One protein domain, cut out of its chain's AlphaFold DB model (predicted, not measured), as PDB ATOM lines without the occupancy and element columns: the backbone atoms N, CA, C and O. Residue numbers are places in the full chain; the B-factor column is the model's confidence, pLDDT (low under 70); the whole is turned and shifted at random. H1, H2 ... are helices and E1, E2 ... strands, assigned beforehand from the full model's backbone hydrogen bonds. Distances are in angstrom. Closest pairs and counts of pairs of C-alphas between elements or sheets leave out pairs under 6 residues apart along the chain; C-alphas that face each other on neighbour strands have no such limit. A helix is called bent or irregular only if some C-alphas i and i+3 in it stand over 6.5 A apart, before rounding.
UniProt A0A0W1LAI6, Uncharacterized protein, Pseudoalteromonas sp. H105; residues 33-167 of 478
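Overview. This is residues 33 to 167 of the 478 residues of an uncharacterized protein of Pseudoalteromonas sp. H105 (UniProt A0A0W1LAI6). This is a long, thin rod in which two small, strongly twisted sheets, E2 E1 E7 and E3 E4 E5 E6, follow each other lengthwise, with helix H1 running along one face of each. The small hairpin E8 E9 lies at one end of the rod, the four-residue helix H2 at the other. The 135 printed residues hold two named helices and nine named strands, in the order E1 E2 H1 E3 E4 E5 H2 E6 E7 E8 E9, a mixed class with antiparallel neighbour strands. The whole is extended, with a radius of gyration of the C-alphas of 23.1 A and spans of 75 by 31 by 23 A.

Arrangement. E1, residues 33 to 42, is the inner strand between E2, residues 50 to 53, and E7, residues 125 to 136. E1 and E2 form a hairpin, with N 39 and O 51 2.8 A apart; E1 and E7 are antiparallel at 158 degrees, with N 36 and O 132 2.7 A apart. H1, residues 59 to 78, is on one face of this sheet, making two layers, helix over sheet, at a height of 13.0 A; the closest C-alphas of H1 and E1 are those of Cys 61 and Cys 41, 5.6 A. H1 is also on the branched sheet of E3, residues 82 to 85, E4, residues 89 to 92, E5, residues 95 to 102, and E6, residues 118 to 123, at a height of 9.9 A, along E5 at 6 degrees on the local plane. E3 and E4 lie on one side of E5, E6 on the other; N 83 and O 101, N 97 and O 89, and N 98 and O 120 are 2.9, 2.9 and 2.8 A apart. H2, residues 108 to 111, only grazes this sheet, with residues 108 to 109. E6 runs on into E7 at 54 degrees, and E7 bends by 60 degrees at residue 129. E8, residues 147 to 150, and E9, residues 163 to 166, form a hairpin, with N 149 and O 164 2.8 A apart; E7 and E9 are near each other. In H1, 13 of 16 O i to N i+4 pairs are within hydrogen-bond range; H2 is too short for such a pair.

Along the chain. E1 begins at C-alpha 33, (12.881, -24.777, -44.073), and spans 28.5 A. H1 also spans 28.5 A, ends at C-alpha 78, (46.098, 5.842, -32.568), and has a kink of 34 degrees near residue 66; it is irregular, but only just: C-alphas 64 and 67 are 6.7 A apart. E5 spans 21.9 A, E6 17.1 A and E7 30.7 A. E9 ends at C-alpha 166, (-1.236, -27.044, -38.912).

Size, cuts and confidence. The C-alphas farthest apart are those of Thr 110 and Ile 152, 75.1 A. The printed part has no cut. The link from E8 to E9, residues 151 to 162, is long. The mean pLDDT of the printed part is 90.3, and residue 45 is under 70.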
ATOM      1  N   SER A  33      11.599 -24.200 -44.459       91.62
ATOM      2  CA  SER A  33      12.881 -24.777 -44.073       91.62
ATOM      3  C   SER A  33      14.000 -23.875 -44.563       91.62
ATOM      4  O   SER A  33      14.270 -23.800 -45.761       91.62
ATOM      5  N   THR A  34      14.661 -23.196 -43.630       90.38
ATOM      6  CA  THR A  34      15.791 -22.315 -43.929       90.38
ATOM      7  C   THR A  34      17.090 -22.969 -43.464       90.38
ATOM      8  O   THR A  34      17.206 -23.376 -42.302       90.38
ATOM      9  N   PRO A  35      18.084 -23.134 -44.354       90.62
ATOM     10  CA  PRO A  35      19.363 -23.682 -43.951       90.62
ATOM     11  C   PRO A  35      20.143 -22.648 -43.131       90.62
ATOM     12  O   PRO A  35      20.189 -21.459 -43.438       90.62
ATOM     13  N   SER A  36      20.793 -23.136 -42.088       90.44
ATOM     14  CA  SER A  36      21.684 -22.411 -41.200       90.44
ATOM     15  C   SER A  36      23.061 -23.061 -41.283       90.44
ATOM     16  O   SER A  36      23.256 -24.226 -40.949       90.44
ATOM     17  N   TYR A  37      24.037 -22.310 -41.767       90.44
ATOM     18  CA  TYR A  37      25.391 -22.770 -42.026       90.44
ATOM     19  C   TYR A  37      26.319 -22.313 -40.908       90.44
ATOM     20  O   TYR A  37      26.441 -21.117 -40.640       90.44
ATOM     21  N   THR A  38      27.023 -23.253 -40.288       90.50
ATOM     22  CA  THR A  38      28.031 -22.941 -39.271       90.50
ATOM     23  C   THR A  38      29.420 -23.016 -39.892       90.50
ATOM     24  O   THR A  38      29.811 -24.052 -40.430       90.50
ATOM     25  N   PHE A  39      30.183 -21.927 -39.814       90.88
ATOM     26  CA  PHE A  39      31.523 -21.793 -40.381       90.88
ATOM     27  C   PHE A  39      32.584 -21.623 -39.292       90.88
ATOM     28  O   PHE A  39      32.420 -20.838 -38.365       90.88
ATOM     29  N   GLU A  40      33.719 -22.301 -39.457       91.94
ATOM     30  CA  GLU A  40      34.976 -21.981 -38.781       91.94
ATOM     31  C   GLU A  40      35.716 -20.951 -39.641       91.94
ATOM     32  O   GLU A  40      36.178 -21.263 -40.742       91.94
ATOM     33  N   CYS A  41      35.818 -19.716 -39.162       91.06
ATOM     34  CA  CYS A  41      36.495 -18.638 -39.867       91.06
ATOM     35  C   CYS A  41      37.925 -18.495 -39.350       91.06
ATOM     36  O   CYS A  41      38.153 -18.450 -38.151       91.06
ATOM     37  N   THR A  42      38.902 -18.375 -40.241       86.75
ATOM     38  CA  THR A  42      40.327 -18.291 -39.887       86.75
ATOM     39  C   THR A  42      40.994 -17.172 -40.674       86.75
ATOM     40  O   THR A  42      40.790 -17.067 -41.879       86.75
ATOM     41  N   VAL A  43      41.779 -16.322 -40.014       79.31
ATOM     42  CA  VAL A  43      42.659 -15.333 -40.682       79.31
ATOM     43  C   VAL A  43      44.120 -15.764 -40.582       79.31
ATOM     44  O   VAL A  43      44.908 -15.524 -41.493       79.31
ATOM     45  N   ASP A  44      44.462 -16.479 -39.510       71.81
ATOM     46  CA  ASP A  44      45.743 -17.140 -39.299       71.81
ATOM     47  C   ASP A  44      45.540 -18.507 -38.613       71.81
ATOM     48  O   ASP A  44      44.417 -18.927 -38.328       71.81
ATOM     49  N   ASN A  45      46.630 -19.235 -38.365       66.25
ATOM     50  CA  ASN A  45      46.564 -20.571 -37.761       66.25
ATOM     51  C   ASN A  45      46.167 -20.573 -36.273       66.25
ATOM     52  O   ASN A  45      45.928 -21.655 -35.731       66.25
ATOM     53  N   ASN A  46      46.110 -19.415 -35.607       73.75
ATOM     54  CA  ASN A  46      46.028 -19.334 -34.150       73.75
ATOM     55  C   ASN A  46      44.638 -18.944 -33.639       73.75
ATOM     56  O   ASN A  46      44.308 -19.292 -32.505       73.75
ATOM     57  N   TYR A  47      43.816 -18.264 -34.444       76.94
ATOM     58  CA  TYR A  47      42.469 -17.860 -34.035       76.94
ATOM     59  C   TYR A  47      41.394 -18.314 -35.029       76.94
ATOM     60  O   TYR A  47      41.423 -17.961 -36.211       76.94
ATOM     61  N   LYS A  48      40.445 -19.116 -34.524       85.50
ATOM     62  CA  LYS A  48      39.430 -19.829 -35.315       85.50
ATOM     63  C   LYS A  48      38.009 -19.649 -34.753       85.50
ATOM     64  O   LYS A  48      37.473 -20.572 -34.141       85.50
ATOM     65  N   PRO A  49      37.408 -18.454 -34.860       88.12
ATOM     66  CA  PRO A  49      36.027 -18.221 -34.444       88.12
ATOM     67  C   PRO A  49      35.048 -19.112 -35.220       88.12
ATOM     68  O   PRO A  49      35.187 -19.300 -36.429       88.12
ATOM     69  N   ILE A  50      34.040 -19.625 -34.513       88.06
ATOM     70  CA  ILE A  50      32.907 -20.347 -35.097       88.06
ATOM     71  C   ILE A  50      31.729 -19.379 -35.167       88.06
ATOM     72  O   ILE A  50      31.372 -18.776 -34.157       88.06
ATOM     73  N   ILE A  51      31.143 -19.226 -36.351       88.56
ATOM     74  CA  ILE A  51      29.998 -18.346 -36.595       88.56
ATOM     75  C   ILE A  51      28.884 -19.104 -37.313       88.56
ATOM     76  O   ILE A  51      29.150 -20.069 -38.026       88.56
ATOM     77  N   THR A  52      27.651 -18.630 -37.175       86.19
ATOM     78  CA  THR A  52      26.477 -19.190 -37.853       86.19
ATOM     79  C   THR A  52      25.882 -18.147 -38.795       86.19
ATOM     80  O   THR A  52      25.829 -16.967 -38.458       86.19
ATOM     81  N   SER A  53      25.464 -18.571 -39.986       87.00
ATOM     82  CA  SER A  53      24.968 -17.712 -41.063       87.00
ATOM     83  C   SER A  53      23.840 -18.389 -41.831       87.00
ATOM     84  O   SER A  53      23.872 -19.593 -42.050       87.00
ATOM     85  N   GLN A  54      22.876 -17.610 -42.317       83.25
ATOM     86  CA  GLN A  54      21.820 -18.104 -43.212       83.25
ATOM     87  C   GLN A  54      22.306 -18.313 -44.655       83.25
ATOM     88  O   GLN A  54      21.641 -18.950 -45.465       83.25
ATOM     89  N   PHE A  55      23.489 -17.795 -44.996       83.06
ATOM     90  CA  PHE A  55      24.054 -17.894 -46.337       83.06
ATOM     91  C   PHE A  55      25.202 -18.897 -46.373       83.06
ATOM     92  O   PHE A  55      26.132 -18.810 -45.566       83.06
ATOM     93  N   ASN A  56      25.193 -19.784 -47.374       83.25
ATOM     94  CA  ASN A  56      26.304 -20.691 -47.668       83.25
ATOM     95  C   ASN A  56      27.461 -19.940 -48.344       83.25
ATOM     96  O   ASN A  56      27.789 -20.168 -49.510       83.25
ATOM     97  N   SER A  57      28.031 -18.966 -47.646       82.44
ATOM     98  CA  SER A  57      29.072 -18.111 -48.190       82.44
ATOM     99  C   SER A  57      30.116 -17.801 -47.138       82.44
ATOM    100  O   SER A  57      29.805 -17.439 -46.004       82.44
ATOM    101  N   VAL A  58      31.379 -17.837 -47.567       79.75
ATOM    102  CA  VAL A  58      32.521 -17.334 -46.789       79.75
ATOM    103  C   VAL A  58      32.359 -15.841 -46.462       79.75
ATOM    104  O   VAL A  58      32.980 -15.361 -45.520       79.75
ATOM    105  N   GLY A  59      31.463 -15.125 -47.155       83.44
ATOM    106  CA  GLY A  59      31.056 -13.764 -46.800       83.44
ATOM    107  C   GLY A  59      30.524 -13.631 -45.367       83.44
ATOM    108  O   GLY A  59      30.708 -12.589 -44.757       83.44
ATOM    109  N   ALA A  60      29.990 -14.691 -44.753       85.38
ATOM    110  CA  ALA A  60      29.658 -14.663 -43.325       85.38
ATOM    111  C   ALA A  60      30.889 -14.373 -42.446       85.38
ATOM    112  O   ALA A  60      30.830 -13.602 -41.488       85.38
ATOM    113  N   CYS A  61      32.045 -14.944 -42.804       88.00
ATOM    114  CA  CYS A  61      33.303 -14.667 -42.115       88.00
ATOM    115  C   CYS A  61      33.729 -13.206 -42.290       88.00
ATOM    116  O   CYS A  61      34.372 -12.652 -41.402       88.00
ATOM    117  N   GLN A  62      33.371 -12.575 -43.410       88.25
ATOM    118  CA  GLN A  62      33.670 -11.170 -43.663       88.25
ATOM    119  C   GLN A  62      33.007 -10.264 -42.628       88.25
ATOM    120  O   GLN A  62      33.681  -9.396 -42.083       88.25
ATOM    121  N   GLU A  63      31.720 -10.469 -42.338       86.94
ATOM    122  CA  GLU A  63      30.977  -9.652 -41.370       86.94
ATOM    123  C   GLU A  63      31.581  -9.740 -39.967       86.94
ATOM    124  O   GLU A  63      31.681  -8.730 -39.272       86.94
ATOM    125  N   TYR A  64      32.072 -10.922 -39.583       88.38
ATOM    126  CA  TYR A  64      32.775 -11.110 -38.315       88.38
ATOM    127  C   TYR A  64      34.154 -10.431 -38.292       88.38
ATOM    128  O   TYR A  64      34.534  -9.798 -37.307       88.38
ATOM    129  N   TRP A  65      34.935 -10.572 -39.367       86.94
ATOM    130  CA  TRP A  65      36.321 -10.099 -39.404       86.94
ATOM    131  C   TRP A  65      36.459  -8.610 -39.717       86.94
ATOM    132  O   TRP A  65      37.435  -7.994 -39.285       86.94
ATOM    133  N   LEU A  66      35.505  -8.015 -40.432       90.12
ATOM    134  CA  LEU A  66      35.553  -6.613 -40.839       90.12
ATOM    135  C   LEU A  66      35.733  -5.658 -39.636       90.12
ATOM    136  O   LEU A  66      36.675  -4.863 -39.676       90.12
ATOM    137  N   PRO A  67      34.957  -5.761 -38.536       91.50
ATOM    138  CA  PRO A  67      35.175  -4.940 -37.343       91.50
ATOM    139  C   PRO A  67      36.569  -5.105 -36.722       91.50
ATOM    140  O   PRO A  67      37.141  -4.136 -36.230       91.50
ATOM    141  N   LEU A  68      37.147  -6.311 -36.763       89.88
ATOM    142  CA  LEU A  68      38.477  -6.583 -36.205       89.88
ATOM    143  C   LEU A  68      39.597  -5.969 -37.052       89.88
ATOM    144  O   LEU A  68      40.568  -5.448 -36.502       89.88
ATOM    145  N   VAL A  69      39.460  -5.996 -38.382       90.56
ATOM    146  CA  VAL A  69      40.410  -5.341 -39.297       90.56
ATOM    147  C   VAL A  69      40.360  -3.822 -39.122       90.56
ATOM    148  O   VAL A  69      41.413  -3.189 -39.051       90.56
ATOM    149  N   ILE A  70      39.158  -3.246 -38.984       93.75
ATOM    150  CA  ILE A  70      38.978  -1.813 -38.703       93.75
ATOM    151  C   ILE A  70      39.626  -1.454 -37.362       93.75
ATOM    152  O   ILE A  70      40.481  -0.576 -37.325       93.75
ATOM    153  N   ALA A  71      39.329  -2.195 -36.291       93.62
ATOM    154  CA  ALA A  71      39.912  -1.946 -34.973       93.62
ATOM    155  C   ALA A  71      41.451  -2.046 -34.969       93.62
ATOM    156  O   ALA A  71      42.132  -1.296 -34.266       93.62
ATOM    157  N   TYR A  72      42.025  -2.957 -35.762       92.62
ATOM    158  CA  TYR A  72      43.471  -3.035 -35.957       92.62
ATOM    159  C   TYR A  72      44.030  -1.786 -36.657       92.62
ATOM    160  O   TYR A  72      45.052  -1.252 -36.216       92.62
ATOM    161  N   ALA A  73      43.372  -1.310 -37.718       94.50
ATOM    162  CA  ALA A  73      43.774  -0.103 -38.437       94.50
ATOM    163  C   ALA A  73      43.660   1.152 -37.556       94.50
ATOM    164  O   ALA A  73      44.621   1.918 -37.462       94.50
ATOM    165  N   ASP A  74      42.548   1.300 -36.830       96.31
ATOM    166  CA  ASP A  74      42.324   2.377 -35.862       96.31
ATOM    167  C   ASP A  74      43.415   2.404 -34.796       96.31
ATOM    168  O   ASP A  74      43.990   3.452 -34.501       96.31
ATOM    169  N   ARG A  75      43.771   1.232 -34.257       95.69
ATOM    170  CA  ARG A  75      44.865   1.119 -33.296       95.69
ATOM    171  C   ARG A  75      46.197   1.558 -33.900       95.69
ATOM    172  O   ARG A  75      46.954   2.252 -33.234       95.69
ATOM    173  N   LYS A  76      46.502   1.188 -35.148       95.38
ATOM    174  CA  LYS A  76      47.745   1.616 -35.810       95.38
ATOM    175  C   LYS A  76      47.815   3.125 -36.020       95.38
ATOM    176  O   LYS A  76      48.911   3.675 -35.915       95.38
ATOM    177  N   VAL A  77      46.683   3.775 -36.279       95.19
ATOM    178  CA  VAL A  77      46.607   5.239 -36.336       95.19
ATOM    179  C   VAL A  77      46.770   5.848 -34.945       95.19
ATOM    180  O   VAL A  77      47.608   6.723 -34.756       95.19
ATOM    181  N   SER A  78      46.039   5.342 -33.948       94.12
ATOM    182  CA  SER A  78      46.098   5.842 -32.568       94.12
ATOM    183  C   SER A  78      47.474   5.670 -31.917       94.12
ATOM    184  O   SER A  78      47.878   6.515 -31.124       94.12
ATOM    185  N   ASP A  79      48.186   4.588 -32.232       94.19
ATOM    186  CA  ASP A  79      49.536   4.309 -31.729       94.19
ATOM    187  C   ASP A  79      50.616   5.121 -32.487       94.19
ATOM    188  O   ASP A  79      51.803   4.971 -32.206       94.19
ATOM    189  N   GLY A  80      50.231   5.951 -33.468       93.31
ATOM    190  CA  GLY A  80      51.145   6.799 -34.239       93.31
ATOM    191  C   GLY A  80      51.948   6.063 -35.316       93.31
ATOM    192  O   GLY A  80      52.847   6.646 -35.917       93.31
ATOM    193  N   PHE A  81      51.641   4.793 -35.603       94.44
ATOM    194  CA  PHE A  81      52.330   4.037 -36.655       94.44
ATOM    195  C   PHE A  81      51.862   4.430 -38.056       94.44
ATOM    196  O   PHE A  81      52.670   4.454 -38.990       94.44
ATOM    197  N   TRP A  82      50.569   4.716 -38.215       97.19
ATOM    198  CA  TRP A  82      49.950   5.144 -39.468       97.19
ATOM    199  C   TRP A  82      49.369   6.552 -39.312       97.19
ATOM    200  O   TRP A  82      48.838   6.888 -38.262       97.19
ATOM    201  N   SER A  83      49.433   7.372 -40.361       96.44
ATOM    202  CA  SER A  83      48.758   8.685 -40.368       96.44
ATOM    203  C   SER A  83      47.284   8.572 -40.739       96.44
ATOM    204  O   SER A  83      46.437   9.258 -40.183       96.44
ATOM    205  N   THR A  84      46.987   7.726 -41.722       96.44
ATOM    206  CA  THR A  84      45.654   7.518 -42.283       96.44
ATOM    207  C   THR A  84      45.605   6.153 -42.952       96.44
ATOM    208  O   THR A  84      46.641   5.614 -43.365       96.44
ATOM    209  N   TYR A  85      44.396   5.629 -43.111       97.62
ATOM    210  CA  TYR A  85      44.103   4.467 -43.939       97.62
ATOM    211  C   TYR A  85      42.828   4.706 -44.768       97.62
ATOM    212  O   TYR A  85      42.058   5.620 -44.478       97.62
ATOM    213  N   SER A  86      42.650   3.948 -45.849       96.50
ATOM    214  CA  SER A  86      41.475   3.990 -46.722       96.50
ATOM    215  C   SER A  86      40.339   3.129 -46.175       96.50
ATOM    216  O   SER A  86      40.537   2.286 -45.304       96.50
ATOM    217  N   ASN A  87      39.155   3.239 -46.779       95.81
ATOM    218  CA  ASN A  87      38.136   2.206 -46.606       95.81
ATOM    219  C   ASN A  87      38.684   0.839 -47.045       95.81
ATOM    220  O   ASN A  87      39.494   0.756 -47.974       95.81
ATOM    221  N   ILE A  88      38.228  -0.218 -46.373       93.88
ATOM    222  CA  ILE A  88      38.582  -1.595 -46.716       93.88
ATOM    223  C   ILE A  88      37.914  -1.946 -48.047       93.88
ATOM    224  O   ILE A  88      36.700  -1.804 -48.199       93.88
ATOM    225  N   SER A  89      38.718  -2.405 -49.001       94.00
ATOM    226  CA  SER A  89      38.271  -2.954 -50.276       94.00
ATOM    227  C   SER A  89      38.256  -4.478 -50.208       94.00
ATOM    228  O   SER A  89      39.107  -5.090 -49.559       94.00
ATOM    229  N   PHE A  90      37.300  -5.096 -50.900       88.44
ATOM    230  CA  PHE A  90      37.192  -6.546 -51.027       88.44
ATOM    231  C   PHE A  90      37.355  -6.940 -52.492       88.44
ATOM    232  O   PHE A  90      36.457  -6.725 -53.302       88.44
ATOM    233  N   ASP A  91      38.507  -7.523 -52.826       87.06
ATOM    234  CA  ASP A  91      38.788  -7.995 -54.190       87.06
ATOM    235  C   ASP A  91      38.018  -9.290 -54.497       87.06
ATOM    236  O   ASP A  91      37.615  -9.554 -55.630       87.06
ATOM    237  N   THR A  92      37.808 -10.108 -53.465       87.06
ATOM    238  CA  THR A  92      36.969 -11.309 -53.475       87.06
ATOM    239  C   THR A  92      36.237 -11.413 -52.131       87.06
ATOM    240  O   THR A  92      36.684 -10.799 -51.161       87.06
ATOM    241  N   PRO A  93      35.187 -12.251 -51.999       84.25
ATOM    242  CA  PRO A  93      34.474 -12.460 -50.728       84.25
ATOM    243  C   PRO A  93      35.317 -13.041 -49.587       84.25
ATOM    244  O   PRO A  93      34.772 -13.411 -48.558       84.25
ATOM    245  N   ASN A  94      36.618 -13.246 -49.802       85.81
ATOM    246  CA  ASN A  94      37.549 -13.790 -48.826       85.81
ATOM    247  C   ASN A  94      38.877 -13.024 -48.731       85.81
ATOM    248  O   ASN A  94      39.712 -13.369 -47.897       85.81
ATOM    249  N   LYS A  95      39.091 -11.994 -49.560       90.38
ATOM    250  CA  LYS A  95      40.314 -11.184 -49.570       90.38
ATOM    251  C   LYS A  95      39.972  -9.727 -49.356       90.38
ATOM    252  O   LYS A  95      39.091  -9.191 -50.022       90.38
ATOM    253  N   TRP A  96      40.707  -9.099 -48.456       91.88
ATOM    254  CA  TRP A  96      40.579  -7.682 -48.170       91.88
ATOM    255  C   TRP A  96      41.902  -6.969 -48.419       91.88
ATOM    256  O   TRP A  96      42.984  -7.542 -48.251       91.88
ATOM    257  N   SER A  97      41.804  -5.703 -48.795       94.69
ATOM    258  CA  SER A  97      42.924  -4.784 -48.920       94.69
ATOM    259  C   SER A  97      42.556  -3.438 -48.296       94.69
ATOM    260  O   SER A  97      41.411  -2.995 -48.350       94.69
ATOM    261  N   LEU A  98      43.523  -2.802 -47.641       95.94
ATOM    262  CA  LEU A  98      43.416  -1.432 -47.154       95.94
ATOM    263  C   LEU A  98      44.711  -0.696 -47.468       95.94
ATOM    264  O   LEU A  98      45.810  -1.207 -47.230       95.94
ATOM    265  N   ASP A  99      44.573   0.512 -47.983       97.44
ATOM    266  CA  ASP A  99      45.690   1.396 -48.250       97.44
ATOM    267  C   ASP A  99      45.965   2.255 -47.018       97.44
ATOM    268  O   ASP A  99      45.045   2.700 -46.341       97.44
ATOM    269  N   TYR A 100      47.231   2.489 -46.694       97.19
ATOM    270  CA  TYR A 100      47.649   3.267 -45.534       97.19
ATOM    271  C   TYR A 100      48.929   4.052 -45.813       97.19
ATOM    272  O   TYR A 100      49.703   3.750 -46.727       97.19
ATOM    273  N   VAL A 101      49.168   5.077 -44.994       97.19
ATOM    274  CA  VAL A 101      50.376   5.907 -45.058       97.19
ATOM    275  C   VAL A 101      51.136   5.802 -43.739       97.19
ATOM    276  O   VAL A 101      50.641   6.203 -42.686       97.19
ATOM    277  N   ASN A 102      52.359   5.274 -43.806       96.19
ATOM    278  CA  ASN A 102      53.230   5.087 -42.647       96.19
ATOM    279  C   ASN A 102      53.752   6.407 -42.073       96.19
ATOM    280  O   ASN A 102      54.166   7.304 -42.810       96.19
ATOM    281  N   CYS A 103      53.868   6.450 -40.751       94.19
ATOM    282  CA  CYS A 103      54.668   7.438 -40.044       94.19
ATOM    283  C   CYS A 103      56.144   7.035 -40.056       94.19
ATOM    284  O   CYS A 103      56.482   5.864 -39.840       94.19
ATOM    285  N   ARG A 104      57.055   7.988 -40.280       91.69
ATOM    286  CA  ARG A 104      58.492   7.706 -40.166       91.69
ATOM    287  C   ARG A 104      58.819   7.379 -38.716       91.69
ATOM    288  O   ARG A 104      58.406   8.087 -37.809       91.69
ATOM    289  N   TYR A 105      59.551   6.288 -38.503       91.81
ATOM    290  CA  TYR A 105      59.931   5.813 -37.166       91.81
ATOM    291  C   TYR A 105      58.750   5.595 -36.195       91.81
ATOM    292  O   TYR A 105      58.969   5.538 -34.989       91.81
ATOM    293  N   GLY A 106      57.523   5.430 -36.709       89.88
ATOM    294  CA  GLY A 106      56.327   5.221 -35.887       89.88
ATOM    295  C   GLY A 106      55.830   6.466 -35.149       89.88
ATOM    296  O   GLY A 106      55.119   6.315 -34.166       89.88
ATOM    297  N   ASP A 107      56.218   7.668 -35.589       90.56
ATOM    298  CA  ASP A 107      55.699   8.926 -35.049       90.56
ATOM    299  C   ASP A 107      55.596   9.980 -36.166       90.56
ATOM    300  O   ASP A 107      56.595  10.499 -36.680       90.56
ATOM    301  N   CYS A 108      54.356  10.264 -36.570       90.25
ATOM    302  CA  CYS A 108      54.050  11.216 -37.632       90.25
ATOM    303  C   CYS A 108      54.268  12.670 -37.220       90.25
ATOM    304  O   CYS A 108      54.616  13.486 -38.077       90.25
ATOM    305  N   ASP A 109      54.078  12.989 -35.943       90.94
ATOM    306  CA  ASP A 109      54.162  14.356 -35.442       90.94
ATOM    307  C   ASP A 109      55.624  14.802 -35.369       90.94
ATOM    308  O   ASP A 109      55.963  15.924 -35.750       90.94
ATOM    309  N   THR A 110      56.513  13.895 -34.949       94.31
ATOM    310  CA  THR A 110      57.943  14.189 -34.807       94.31
ATOM    311  C   THR A 110      58.709  14.046 -36.122       94.31
ATOM    312  O   THR A 110      59.559  14.883 -36.439       94.31
ATOM    313  N   PHE A 111      58.452  12.987 -36.900       94.50
ATOM    314  CA  PHE A 111      59.291  12.636 -38.056       94.50
ATOM    315  C   PHE A 111      58.585  12.767 -39.410       94.50
ATOM    316  O   PHE A 111      59.221  12.576 -40.453       94.50
ATOM    317  N   GLY A 112      57.300  13.125 -39.418       93.69
ATOM    318  CA  GLY A 112      56.481  13.212 -40.621       93.69
ATOM    319  C   GLY A 112      56.108  11.846 -41.205       93.69
ATOM    320  O   GLY A 112      56.388  10.784 -40.648       93.69
ATOM    321  N   VAL A 113      55.479  11.869 -42.381       95.31
ATOM    322  CA  VAL A 113      55.031  10.664 -43.097       95.31
ATOM    323  C   VAL A 113      56.089  10.124 -44.070       95.31
ATOM    324  O   VAL A 113      56.930  10.858 -44.613       95.31
ATOM    325  N   GLU A 114      56.080   8.813 -44.305       93.50
ATOM    326  CA  GLU A 114      56.800   8.197 -45.423       93.50
ATOM    327  C   GLU A 114      56.142   8.594 -46.755       93.50
ATOM    328  O   GLU A 114      54.926   8.749 -46.847       93.50
ATOM    329  N   SER A 115      56.940   8.779 -47.809       92.38
ATOM    330  CA  SER A 115      56.398   9.057 -49.139       92.38
ATOM    331  C   SER A 115      55.840   7.777 -49.761       92.38
ATOM    332  O   SER A 115      56.600   6.835 -49.993       92.38
ATOM    333  N   GLY A 116      54.552   7.786 -50.095       93.19
ATOM    334  CA  GLY A 116      53.881   6.709 -50.823       93.19
ATOM    335  C   GLY A 116      52.778   6.032 -50.014       93.19
ATOM    336  O   GLY A 116      52.819   5.980 -48.787       93.19
ATOM    337  N   ILE A 117      51.789   5.517 -50.738       96.00
ATOM    338  CA  ILE A 117      50.712   4.697 -50.187       96.00
ATOM    339  C   ILE A 117      51.211   3.254 -50.141       96.00
ATOM    340  O   ILE A 117      51.789   2.762 -51.114       96.00
ATOM    341  N   LYS A 118      51.021   2.588 -49.004       96.56
ATOM    342  CA  LYS A 118      51.271   1.155 -48.844       96.56
ATOM    343  C   LYS A 118      49.939   0.433 -48.730       96.56
ATOM    344  O   LYS A 118      48.992   0.992 -48.202       96.56
ATOM    345  N   THR A 119      49.896  -0.821 -49.154       96.19
ATOM    346  CA  THR A 119      48.692  -1.650 -49.054       96.19
ATOM    347  C   THR A 119      48.930  -2.762 -48.038       96.19
ATOM    348  O   THR A 119      49.933  -3.475 -48.116       96.19
ATOM    349  N   SER A 120      48.027  -2.913 -47.070       93.12
ATOM    350  CA  SER A 120      47.921  -4.112 -46.238       93.12
ATOM    351  C   SER A 120      46.824  -4.969 -46.835       93.12
ATOM    352  O   SER A 120      45.742  -4.472 -47.125       93.12
ATOM    353  N   ASN A 121      47.093  -6.251 -47.022       93.44
ATOM    354  CA  ASN A 121      46.091  -7.199 -47.472       93.44
ATOM    355  C   ASN A 121      46.044  -8.396 -46.531       93.44
ATOM    356  O   ASN A 121      46.993  -8.679 -45.796       93.44
ATOM    357  N   GLY A 122      44.912  -9.078 -46.553       89.12
ATOM    358  CA  GLY A 122      44.710 -10.310 -45.822       89.12
ATOM    359  C   GLY A 122      43.677 -11.179 -46.512       89.12
ATOM    360  O   GLY A 122      42.914 -10.736 -47.372       89.12
ATOM    361  N   GLN A 123      43.677 -12.448 -46.131       89.81
ATOM    362  CA  GLN A 123      42.703 -13.420 -46.589       89.81
ATOM    363  C   GLN A 123      42.125 -14.116 -45.364       89.81
ATOM    364  O   GLN A 123      42.874 -14.539 -44.487       89.81
ATOM    365  N   TYR A 124      40.805 -14.242 -45.314       86.88
ATOM    366  CA  TYR A 124      40.135 -15.138 -44.381       86.88
ATOM    367  C   TYR A 124      39.746 -16.421 -45.114       86.88
ATOM    368  O   TYR A 124      39.421 -16.416 -46.299       86.88
ATOM    369  N   ASN A 125      39.797 -17.548 -44.417       86.00
ATOM    370  CA  ASN A 125      39.298 -18.822 -44.906       86.00
ATOM    371  C   ASN A 125      38.119 -19.236 -44.030       86.00
ATOM    372  O   ASN A 125      38.235 -19.234 -42.807       86.00
ATOM    373  N   GLY A 126      36.999 -19.584 -44.656       89.12
ATOM    374  CA  GLY A 126      35.851 -20.183 -43.985       89.12
ATOM    375  C   GLY A 126      35.797 -21.671 -44.299       89.12
ATOM    376  O   GLY A 126      35.819 -22.051 -45.470       89.12
ATOM    377  N   ARG A 127      35.725 -22.513 -43.270       90.50
ATOM    378  CA  ARG A 127      35.433 -23.940 -43.411       90.50
ATOM    379  C   ARG A 127      34.019 -24.198 -42.910       90.50
ATOM    380  O   ARG A 127      33.731 -23.930 -41.750       90.50
ATOM    381  N   LEU A 128      33.156 -24.742 -43.764       91.50
ATOM    382  CA  LEU A 128      31.830 -25.192 -43.345       91.50
ATOM    383  C   LEU A 128      31.978 -26.365 -42.358       91.50
ATOM    384  O   LEU A 128      32.652 -27.350 -42.670       91.50
ATOM    385  N   ILE A 129      31.392 -26.228 -41.170       92.75
ATOM    386  CA  ILE A 129      31.405 -27.230 -40.095       92.75
ATOM    387  C   ILE A 129      30.130 -28.066 -40.150       92.75
ATOM    388  O   ILE A 129      30.202 -29.289 -40.240       92.75
ATOM    389  N   SER A 130      28.975 -27.401 -40.096       91.12
ATOM    390  CA  SER A 130      27.654 -28.029 -40.109       91.12
ATOM    391  C   SER A 130      26.693 -27.240 -40.986       91.12
ATOM    392  O   SER A 130      26.882 -26.053 -41.266       91.12
ATOM    393  N   THR A 131      25.664 -27.937 -41.452       91.94
ATOM    394  CA  THR A 131      24.469 -27.337 -42.037       91.94
ATOM    395  C   THR A 131      23.300 -27.840 -41.217       91.94
ATOM    396  O   THR A 131      22.980 -29.026 -41.256       91.94
ATOM    397  N   ASP A 132      22.718 -26.934 -40.451       90.31
ATOM    398  CA  ASP A 132      21.569 -27.178 -39.599       90.31
ATOM    399  C   ASP A 132      20.335 -26.602 -40.296       90.31
ATOM    400  O   ASP A 132      20.425 -25.577 -40.968       90.31
ATOM    401  N   TRP A 133      19.182 -27.253 -40.186       90.38
ATOM    402  CA  TRP A 133      17.950 -26.768 -40.806       90.38
ATOM    403  C   TRP A 133      17.038 -26.185 -39.738       90.38
ATOM    404  O   TRP A 133      16.719 -26.842 -38.746       90.38
ATOM    405  N   LYS A 134      16.638 -24.928 -39.928       90.56
ATOM    406  CA  LYS A 134      15.636 -24.284 -39.091       90.56
ATOM    407  C   LYS A 134      14.288 -24.425 -39.786       90.56
ATOM    408  O   LYS A 134      14.130 -23.989 -40.923       90.56
ATOM    409  N   HIS A 135      13.345 -25.059 -39.101       92.81
ATOM    410  CA  HIS A 135      11.991 -25.279 -39.595       92.81
ATOM    411  C   HIS A 135      11.036 -24.373 -38.822       92.81
ATOM    412  O   HIS A 135      10.986 -24.447 -37.594       92.81
ATOM    413  N   GLU A 136      10.311 -23.510 -39.529       93.12
ATOM    414  CA  GLU A 136       9.426 -22.512 -38.929       93.12
ATOM    415  C   GLU A 136       8.004 -22.599 -39.496       93.12
ATOM    416  O   GLU A 136       7.788 -22.964 -40.653       93.12
ATOM    417  N   CYS A 137       7.038 -22.254 -38.642       94.06
ATOM    418  CA  CYS A 137       5.645 -22.021 -39.001       94.06
ATOM    419  C   CYS A 137       5.311 -20.541 -38.717       94.06
ATOM    420  O   CYS A 137       5.782 -20.017 -37.703       94.06
ATOM    421  N   PRO A 138       4.475 -19.877 -39.532       95.06
ATOM    422  CA  PRO A 138       3.827 -20.407 -40.728       95.06
ATOM    423  C   PRO A 138       4.739 -20.386 -41.968       95.06
ATOM    424  O   PRO A 138       5.620 -19.532 -42.058       95.06
ATOM    425  N   PRO A 139       4.515 -21.275 -42.952       93.88
ATOM    426  CA  PRO A 139       5.161 -21.155 -44.252       93.88
ATOM    427  C   PRO A 139       4.656 -19.922 -45.004       93.88
ATOM    428  O   PRO A 139       3.473 -19.589 -44.915       93.88
ATOM    429  N   THR A 140       5.507 -19.308 -45.831       92.50
ATOM    430  CA  THR A 140       5.152 -18.124 -46.641       92.50
ATOM    431  C   THR A 140       3.847 -18.285 -47.440       92.50
ATOM    432  O   THR A 140       3.058 -17.348 -47.531       92.50
ATOM    433  N   ASN A 141       3.578 -19.478 -47.985       91.44
ATOM    434  CA  ASN A 141       2.367 -19.747 -48.777       91.44
ATOM    435  C   ASN A 141       1.138 -20.134 -47.932       91.44
ATOM    436  O   ASN A 141       0.046 -20.254 -48.477       91.44
ATOM    437  N   PHE A 142       1.306 -20.346 -46.624       93.31
ATOM    438  CA  PHE A 142       0.268 -20.852 -45.721       93.31
ATOM    439  C   PHE A 142       0.261 -20.067 -44.395       93.31
ATOM    440  O   PHE A 142       0.502 -20.639 -43.331       93.31
ATOM    441  N   PRO A 143      -0.041 -18.752 -44.415       91.38
ATOM    442  CA  PRO A 143       0.063 -17.878 -43.240       91.38
ATOM    443  C   PRO A 143      -0.846 -18.288 -42.066       91.38
ATOM    444  O   PRO A 143      -0.569 -17.933 -40.918       91.38
ATOM    445  N   LYS A 144      -1.916 -19.052 -42.336       88.75
ATOM    446  CA  LYS A 144      -2.826 -19.589 -41.312       88.75
ATOM    447  C   LYS A 144      -2.238 -20.774 -40.526       88.75
ATOM    448  O   LYS A 144      -2.648 -21.029 -39.400       88.75
ATOM    449  N   HIS A 145      -1.218 -21.458 -41.053       92.12
ATOM    450  CA  HIS A 145      -0.687 -22.697 -40.471       92.12
ATOM    451  C   HIS A 145       0.391 -22.401 -39.421       92.12
ATOM    452  O   HIS A 145       1.587 -22.561 -39.659       92.12
ATOM    453  N   LYS A 146      -0.023 -21.892 -38.260       91.50
ATOM    454  CA  LYS A 146       0.881 -21.355 -37.227       91.50
ATOM    455  C   LYS A 146       1.353 -22.399 -36.206       91.50
ATOM    456  O   LYS A 146       2.304 -22.135 -35.473       91.50
ATOM    457  N   ILE A 147       0.716 -23.569 -36.135       91.19
ATOM    458  CA  ILE A 147       0.987 -24.572 -35.094       91.19
ATOM    459  C   ILE A 147       1.973 -25.621 -35.599       91.19
ATOM    460  O   ILE A 147       1.726 -26.272 -36.606       91.19
ATOM    461  N   GLY A 148       3.056 -25.862 -34.858       91.62
ATOM    462  CA  GLY A 148       3.959 -26.982 -35.126       91.62
ATOM    463  C   GLY A 148       3.404 -28.316 -34.623       91.62
ATOM    464  O   GLY A 148       3.236 -28.507 -33.419       91.62
ATOM    465  N   VAL A 149       3.173 -29.263 -35.533       90.50
ATOM    466  CA  VAL A 149       2.653 -30.609 -35.256       90.50
ATOM    467  C   VAL A 149       3.780 -31.641 -35.408       90.50
ATOM    468  O   VAL A 149       4.240 -31.875 -36.525       90.50
ATOM    469  N   PRO A 150       4.266 -32.279 -34.327       90.88
ATOM    470  CA  PRO A 150       5.379 -33.229 -34.402       90.88
ATOM    471  C   PRO A 150       5.079 -34.436 -35.302       90.88
ATOM    472  O   PRO A 150       4.020 -35.054 -35.186       90.88
ATOM    473  N   LYS A 151       6.043 -34.835 -36.140       89.19
ATOM    474  CA  LYS A 151       5.963 -36.085 -36.908       89.19
ATOM    475  C   LYS A 151       6.221 -37.281 -35.995       89.19
ATOM    476  O   LYS A 151       7.175 -37.287 -35.215       89.19
ATOM    477  N   ILE A 152       5.378 -38.306 -36.110       84.38
ATOM    478  CA  ILE A 152       5.529 -39.576 -35.398       84.38
ATOM    479  C   ILE A 152       5.500 -40.705 -36.439       84.38
ATOM    480  O   ILE A 152       4.459 -40.907 -37.063       84.38
ATOM    481  N   PRO A 153       6.603 -41.454 -36.632       86.12
ATOM    482  CA  PRO A 153       7.897 -41.342 -35.945       86.12
ATOM    483  C   PRO A 153       8.682 -40.074 -36.330       86.12
ATOM    484  O   PRO A 153       8.485 -39.518 -37.411       86.12
ATOM    485  N   GLN A 154       9.589 -39.632 -35.451       86.38
ATOM    486  CA  GLN A 154      10.487 -38.523 -35.777       86.38
ATOM    487  C   GLN A 154      11.432 -38.924 -36.924       86.38
ATOM    488  O   GLN A 154      11.963 -40.039 -36.905       86.38
ATOM    489  N   PRO A 155      11.666 -38.039 -37.909       89.06
ATOM    490  CA  PRO A 155      12.630 -38.290 -38.969       89.06
ATOM    491  C   PRO A 155      14.041 -38.489 -38.406       89.06
ATOM    492  O   PRO A 155      14.452 -37.795 -37.479       89.06
ATOM    493  N   THR A 156      14.799 -39.415 -38.991       87.56
ATOM    494  CA  THR A 156      16.207 -39.656 -38.631       87.56
ATOM    495  C   THR A 156      17.182 -38.781 -39.415       87.56
ATOM    496  O   THR A 156      18.349 -38.677 -39.042       87.56
ATOM    497  N   GLU A 157      16.735 -38.168 -40.514       87.19
ATOM    498  CA  GLU A 157      17.566 -37.295 -41.343       87.19
ATOM    499  C   GLU A 157      17.506 -35.837 -40.856       87.19
ATOM    500  O   GLU A 157      16.408 -35.291 -40.763       87.19
ATOM    501  N   PRO A 158      18.651 -35.161 -40.625       79.62
ATOM    502  CA  PRO A 158      18.683 -33.772 -40.147       79.62
ATOM    503  C   PRO A 158      18.050 -32.748 -41.098       79.62
ATOM    504  O   PRO A 158      17.693 -31.657 -40.673       79.62
ATOM    505  N   SER A 159      17.954 -33.072 -42.390       82.12
ATOM    506  CA  SER A 159      17.308 -32.236 -43.408       82.12
ATOM    507  C   SER A 159      15.794 -32.415 -43.471       82.12
ATOM    508  O   SER A 159      15.118 -31.626 -44.125       82.12
ATOM    509  N   SER A 160      15.258 -33.464 -42.843       89.12
ATOM    510  CA  SER A 160      13.826 -33.740 -42.850       89.12
ATOM    511  C   SER A 160      13.142 -32.997 -41.698       89.12
ATOM    512  O   SER A 160      13.519 -33.210 -40.543       89.12
ATOM    513  N   PRO A 161      12.106 -32.182 -41.965       90.69
ATOM    514  CA  PRO A 161      11.443 -31.415 -40.922       90.69
ATOM    515  C   PRO A 161      10.814 -32.340 -39.869       90.69
ATOM    516  O   PRO A 161      10.025 -33.220 -40.235       90.69
ATOM    517  N   PRO A 162      11.102 -32.139 -38.567       91.44
ATOM    518  CA  PRO A 162      10.595 -32.986 -37.486       91.44
ATOM    519  C   PRO A 162       9.115 -32.738 -37.168       91.44
ATOM    520  O   PRO A 162       8.542 -33.415 -36.315       91.44
ATOM    521  N   MET A 163       8.499 -31.762 -37.834       93.25
ATOM    522  CA  MET A 163       7.125 -31.322 -37.627       93.25
ATOM    523  C   MET A 163       6.467 -30.921 -38.952       93.25
ATOM    524  O   MET A 163       7.156 -30.649 -39.934       93.25
ATOM    525  N   PHE A 164       5.140 -30.913 -38.967       94.50
ATOM    526  CA  PHE A 164       4.292 -30.220 -39.933       94.50
ATOM    527  C   PHE A 164       3.818 -28.887 -39.338       94.50
ATOM    528  O   PHE A 164       3.940 -28.678 -38.130       94.50
ATOM    529  N   CYS A 165       3.276 -28.001 -40.165       95.25
ATOM    530  CA  CYS A 165       2.517 -26.839 -39.725       95.25
ATOM    531  C   CYS A 165       1.022 -27.120 -39.918       95.25
ATOM    532  O   CYS A 165       0.620 -27.549 -40.995       95.25
ATOM    533  N   GLY A 166       0.217 -26.902 -38.883       92.50
ATOM    534  CA  GLY A 166      -1.236 -27.044 -38.912       92.50
ATOM    535  C   GLY A 166      -1.942 -25.716 -38.662       92.50
ATOM    536  O   GLY A 166      -1.387 -24.806 -38.032       92.50
ATOM    537  N   GLU A 167      -3.162 -25.619 -39.171       90.31
ATOM    538  CA  GLU A 167      -4.091 -24.532 -38.874       90.31
ATOM    539  C   GLU A 167      -4.720 -24.741 -37.481       90.31
ATOM    540  O   GLU A 167      -5.061 -25.880 -37.142       90.31
TER     541      GLU A 167